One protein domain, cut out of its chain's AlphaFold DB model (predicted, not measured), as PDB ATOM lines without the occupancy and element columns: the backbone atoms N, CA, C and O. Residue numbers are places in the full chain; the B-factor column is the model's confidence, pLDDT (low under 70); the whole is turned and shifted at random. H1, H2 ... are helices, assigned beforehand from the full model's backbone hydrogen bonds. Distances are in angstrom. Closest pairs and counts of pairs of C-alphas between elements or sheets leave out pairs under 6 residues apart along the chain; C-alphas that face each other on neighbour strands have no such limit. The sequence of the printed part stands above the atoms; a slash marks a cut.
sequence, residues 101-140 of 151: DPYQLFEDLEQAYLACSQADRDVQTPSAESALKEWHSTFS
ATOM      1  N   ASP A 101     -23.376  -6.745 -47.507       62.19
ATOM      2  CA  ASP A 101     -23.076  -7.082 -46.117       62.19
ATOM      3  C   ASP A 101     -24.095  -8.135 -45.645       62.19
ATOM      4  O   ASP A 101     -25.238  -7.797 -45.305       62.19
ATOM      5  N   PRO A 102     -23.710  -9.426 -45.627       61.78
ATOM      6  CA  PRO A 102     -24.634 -10.491 -45.278       61.78
ATOM      7  C   PRO A 102     -25.003 -10.405 -43.793       61.78
ATOM      8  O   PRO A 102     -25.938 -11.073 -43.348       61.78
ATOM      9  N   TYR A 103     -24.281  -9.578 -43.032       65.38
ATOM     10  CA  TYR A 103     -24.457  -9.386 -41.614       65.38
ATOM     11  C   TYR A 103     -25.469  -8.285 -41.273       65.38
ATOM     12  O   TYR A 103     -26.091  -8.360 -40.212       65.38
ATOM     13  N   GLN A 104     -25.753  -7.356 -42.195       67.25
ATOM     14  CA  GLN A 104     -26.827  -6.364 -42.048       67.25
ATOM     15  C   GLN A 104     -28.204  -7.036 -41.896       67.25
ATOM     16  O   GLN A 104     -29.041  -6.601 -41.105       67.25
ATOM     17  N   LEU A 105     -28.411  -8.162 -42.589       71.50
ATOM     18  CA  LEU A 105     -29.621  -8.977 -42.471       71.50
ATOM     19  C   LEU A 105     -29.829  -9.508 -41.042       71.50
ATOM     20  O   LEU A 105     -30.969  -9.648 -40.599       71.50
ATOM     21  N   PHE A 106     -28.754  -9.814 -40.309       70.25
ATOM     22  CA  PHE A 106     -28.862 -10.320 -38.939       70.25
ATOM     23  C   PHE A 106     -29.279  -9.232 -37.945       70.25
ATOM     24  O   PHE A 106     -30.056  -9.528 -37.039       70.25
ATOM     25  N   GLU A 107     -28.845  -7.987 -38.150       71.12
ATOM     26  CA  GLU A 107     -29.313  -6.833 -37.370       71.12
ATOM     27  C   GLU A 107     -30.815  -6.586 -37.593       71.12
ATOM     28  O   GLU A 107     -31.581  -6.448 -36.635       71.12
ATOM     29  N   ASP A 108     -31.273  -6.638 -38.849       76.06
ATOM     30  CA  ASP A 108     -32.695  -6.487 -39.185       76.06
ATOM     31  C   ASP A 108     -33.553  -7.611 -38.572       76.06
ATOM     32  O   ASP A 108     -34.642  -7.371 -38.038       76.06
ATOM     33  N   LEU A 109     -33.047  -8.850 -38.599       77.25
ATOM     34  CA  LEU A 109     -33.693 -10.007 -37.977       77.25
ATOM     35  C   LEU A 109     -33.744  -9.898 -36.447       77.25
ATOM     36  O   LEU A 109     -34.750 -10.287 -35.845       77.25
ATOM     37  N   GLU A 110     -32.704  -9.359 -35.805       78.75
ATOM     38  CA  GLU A 110     -32.703  -9.121 -34.360       78.75
ATOM     39  C   GLU A 110     -33.759  -8.078 -33.970       78.75
ATOM     40  O   GLU A 110     -34.548  -8.317 -33.049       78.75
ATOM     41  N   GLN A 111     -33.854  -6.971 -34.713       79.12
ATOM     42  CA  GLN A 111     -34.882  -5.948 -34.489       79.12
ATOM     43  C   GLN A 111     -36.298  -6.507 -34.667       79.12
ATOM     44  O   GLN A 111     -37.163  -6.298 -33.809       79.12
ATOM     45  N   ALA A 112     -36.535  -7.271 -35.737       82.00
ATOM     46  CA  ALA A 112     -37.825  -7.911 -35.983       82.00
ATOM     47  C   ALA A 112     -38.201  -8.890 -34.856       82.00
ATOM     48  O   ALA A 112     -39.333  -8.877 -34.365       82.00
ATOM     49  N   TYR A 113     -37.245  -9.696 -34.386       80.25
ATOM     50  CA  TYR A 113     -37.464 -10.612 -33.268       80.25
ATOM     51  C   TYR A 113     -37.807  -9.872 -31.968       80.25
ATOM     52  O   TYR A 113     -38.738 -10.266 -31.262       80.25
ATOM     53  N   LEU A 114     -37.086  -8.793 -31.644       82.38
ATOM     54  CA  LEU A 114     -37.364  -7.978 -30.460       82.38
ATOM     55  C   LEU A 114     -38.769  -7.369 -30.513       82.38
ATOM     56  O   LEU A 114     -39.478  -7.402 -29.504       82.38
ATOM     57  N   ALA A 115     -39.197  -6.887 -31.683       83.25
ATOM     58  CA  ALA A 115     -40.540  -6.359 -31.895       83.25
ATOM     59  C   ALA A 115     -41.623  -7.433 -31.694       83.25
ATOM     60  O   ALA A 115     -42.575  -7.203 -30.946       83.25
ATOM     61  N   CYS A 116     -41.456  -8.630 -32.269       79.81
ATOM     62  CA  CYS A 116     -42.373  -9.755 -32.047       79.81
ATOM     63  C   CYS A 116     -42.416 -10.178 -30.571       79.81
ATOM     64  O   CYS A 116     -43.491 -10.361 -30.007       79.81
ATOM     65  N   SER A 117     -41.258 -10.274 -29.916       81.00
ATOM     66  CA  SER A 117     -41.161 -10.640 -28.499       81.00
ATOM     67  C   SER A 117     -41.785  -9.595 -27.566       81.00
ATOM     68  O   SER A 117     -42.270  -9.927 -26.480       81.00
ATOM     69  N   GLN A 118     -41.751  -8.317 -27.949       84.38
ATOM     70  CA  GLN A 118     -42.435  -7.251 -27.226       84.38
ATOM     71  C   GLN A 118     -43.950  -7.323 -27.444       84.38
ATOM     72  O   GLN A 118     -44.686  -7.323 -26.462       84.38
ATOM     73  N   ALA A 119     -44.404  -7.489 -28.689       81.94
ATOM     74  CA  ALA A 119     -45.823  -7.629 -29.012       81.94
ATOM     75  C   ALA A 119     -46.469  -8.830 -28.294       81.94
ATOM     76  O   ALA A 119     -47.536  -8.686 -27.701       81.94
ATOM     77  N   ASP A 120     -45.796  -9.985 -28.259       79.81
ATOM     78  CA  ASP A 120     -46.261 -11.161 -27.511       79.81
ATOM     79  C   ASP A 120     -46.404 -10.874 -26.010       79.81
ATOM     80  O   ASP A 120     -47.383 -11.283 -25.383       79.81
ATOM     81  N   ARG A 121     -45.449 -10.142 -25.421       80.94
ATOM     82  CA  ARG A 121     -45.530  -9.729 -24.013       80.94
ATOM     83  C   ARG A 121     -46.690  -8.771 -23.768       80.94
ATOM     84  O   ARG A 121     -47.378  -8.920 -22.760       80.94
ATOM     85  N   ASP A 122     -46.922  -7.832 -24.677       79.31
ATOM     86  CA  ASP A 122     -47.984  -6.833 -24.555       79.31
ATOM     87  C   ASP A 122     -49.377  -7.479 -24.664       79.31
ATOM     88  O   ASP A 122     -50.272  -7.153 -23.879       79.31
ATOM     89  N   VAL A 123     -49.548  -8.465 -25.553       75.25
ATOM     90  CA  VAL A 123     -50.791  -9.249 -25.694       75.25
ATOM     91  C   VAL A 123     -51.061 -10.123 -24.468       75.25
ATOM     92  O   VAL A 123     -52.214 -10.303 -24.082       75.25
ATOM     93  N   GLN A 124     -50.016 -10.636 -23.816       74.31
ATOM     94  CA  GLN A 124     -50.148 -11.422 -22.587       74.31
ATOM     95  C   GLN A 124     -50.389 -10.566 -21.332       74.31
ATOM     96  O   GLN A 124     -50.490 -11.108 -20.228       74.31
ATOM     97  N   THR A 125     -50.498  -9.236 -21.456       79.06
ATOM     98  CA  THR A 125     -50.835  -8.402 -20.300       79.06
ATOM     99  C   THR A 125     -52.291  -8.621 -19.862       79.06
ATOM    100  O   THR A 125     -53.194  -8.679 -20.700       79.06
ATOM    101  N   PRO A 126     -52.574  -8.647 -18.545       72.25
ATOM    102  CA  PRO A 126     -53.944  -8.781 -18.033       72.25
ATOM    103  C   PRO A 126     -54.897  -7.687 -18.538       72.25
ATOM    104  O   PRO A 126     -56.106  -7.898 -18.636       72.25
ATOM    105  N   SER A 127     -54.349  -6.513 -18.867       75.81
ATOM    106  CA  SER A 127     -55.076  -5.392 -19.467       75.81
ATOM    107  C   SER A 127     -55.532  -5.707 -20.895       75.81
ATOM    108  O   SER A 127     -56.707  -5.529 -21.211       75.81
ATOM    109  N   ALA A 128     -54.643  -6.246 -21.739       71.69
ATOM    110  CA  ALA A 128     -54.980  -6.655 -23.102       71.69
ATOM    111  C   ALA A 128     -56.002  -7.802 -23.118       71.69
ATOM    112  O   ALA A 128     -56.960  -7.765 -23.889       71.69
ATOM    113  N   GLU A 129     -55.863  -8.776 -22.212       73.81
ATOM    114  CA  GLU A 129     -56.843  -9.854 -22.048       73.81
ATOM    115  C   GLU A 129     -58.223  -9.317 -21.625       73.81
ATOM    116  O   GLU A 129     -59.255  -9.750 -22.143       73.81
ATOM    117  N   SER A 130     -58.253  -8.343 -20.710       75.38
ATOM    118  CA  SER A 130     -59.495  -7.707 -20.252       75.38
ATOM    119  C   SER A 130     -60.156  -6.885 -21.362       75.38
ATOM    120  O   SER A 130     -61.357  -7.028 -21.582       75.38
ATOM    121  N   ALA A 131     -59.379  -6.107 -22.120       77.38
ATOM    122  CA  ALA A 131     -59.862  -5.330 -23.261       77.38
ATOM    123  C   ALA A 131     -60.406  -6.223 -24.393       77.38
ATOM    124  O   ALA A 131     -61.435  -5.910 -24.993       77.38
ATOM    125  N   LEU A 132     -59.767  -7.370 -24.659       74.88
ATOM    126  CA  LEU A 132     -60.262  -8.366 -25.616       74.88
ATOM    127  C   LEU A 132     -61.586  -8.992 -25.165       74.88
ATOM    128  O   LEU A 132     -62.505  -9.137 -25.973       74.88
ATOM    129  N   LYS A 133     -61.711  -9.340 -23.877       77.62
ATOM    130  CA  LYS A 133     -62.967  -9.856 -23.307       77.62
ATOM    131  C   LYS A 133     -64.088  -8.821 -23.375       77.62
ATOM    132  O   LYS A 133     -65.222  -9.182 -23.698       77.62
ATOM    133  N   GLU A 134     -63.783  -7.555 -23.104       79.12
ATOM    134  CA  GLU A 134     -64.730  -6.445 -23.215       79.12
ATOM    135  C   GLU A 134     -65.202  -6.266 -24.664       79.12
ATOM    136  O   GLU A 134     -66.402  -6.336 -24.919       79.12
ATOM    137  N   TRP A 135     -64.278  -6.175 -25.626       75.56
ATOM    138  CA  TRP A 135     -64.592  -6.059 -27.056       75.56
ATOM    139  C   TRP A 135     -65.441  -7.228 -27.577       75.56
ATOM    140  O   TRP A 135     -66.450  -7.017 -28.248       75.56
ATOM    141  N   HIS A 136     -65.084  -8.469 -27.233       73.38
ATOM    142  CA  HIS A 136     -65.850  -9.653 -27.632       73.38
ATOM    143  C   HIS A 136     -67.271  -9.648 -27.041       73.38
ATOM    144  O   HIS A 136     -68.233 -10.064 -27.694       73.38
ATOM    145  N   SER A 137     -67.429  -9.133 -25.820       75.19
ATOM    146  CA  SER A 137     -68.742  -8.987 -25.187       75.19
ATOM    147  C   SER A 137     -69.623  -7.998 -25.958       75.19
ATOM    148  O   SER A 137     -70.805  -8.278 -26.147       75.19
ATOM    149  N   THR A 138     -69.055  -6.923 -26.512       70.62
ATOM    150  CA  THR A 138     -69.769  -5.934 -27.342       70.62
ATOM    151  C   THR A 138     -70.370  -6.539 -28.616       70.62
ATOM    152  O   THR A 138     -71.471  -6.164 -29.015       70.62
ATOM    153  N   PHE A 139     -69.698  -7.519 -29.233       59.47
ATOM    154  CA  PHE A 139     -70.213  -8.226 -30.416       59.47
ATOM    155  C   PHE A 139     -71.233  -9.316 -30.072       59.47
ATOM    156  O   PHE A 139     -72.143  -9.574 -30.856       59.47
ATOM    157  N   SER A 140     -71.141  -9.921 -28.885       54.28
ATOM    158  CA  SER A 140     -72.086 -10.958 -28.444       54.28
ATOM    159  C   SER A 140     -73.507 -10.440 -28.163       54.28
ATOM    160  O   SER A 140     -74.455 -11.225 -28.140       54.28
TER     161      SER A 140
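Overview. This is residues 101 to 140 of the 151 residues of an uncharacterized protein of Serendipita vermifera MAFF 305830 (UniProt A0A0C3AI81). A long helix, H1, and a shorter one, H2, follow end to end and make a corner at the tight link between them, a wide, open V with nothing packed between its arms. The 40 printed residues hold two named helices, H1 then H2, and no named strand: all helix. The whole is extended, with a radius of gyration of the C-alphas of 16.3 A and spans of 52 by 18 by 6 A.

Along the chain. H1, residues 104 to 123, runs 29.2 A from C-alpha 104 at (-26.827, -6.364, -42.048) to C-alpha 123 at (-50.791, -9.249, -25.694). H2, residues 126 to 140, runs 21.0 A and ends with C-alpha 140 at (-72.086, -10.958, -28.444).

Arrangement. H1 and H2 are close but not clearly touching; their closest C-alphas, those of Val 123 and Glu 129, are 7.1 A apart. They run the same way at a steep tilt of 67 degrees. In H1 and H2 every O i to N i+4 pair is within hydrogen-bond range.

Size, cuts and confidence. The C-alphas farthest apart, those of Asp 101 and Ser 140, are 52.2 A apart. The printed part has no cut. Mean pLDDT of the printed part is 74.8; residues 101 to 104 and 139 to 140 are under 70.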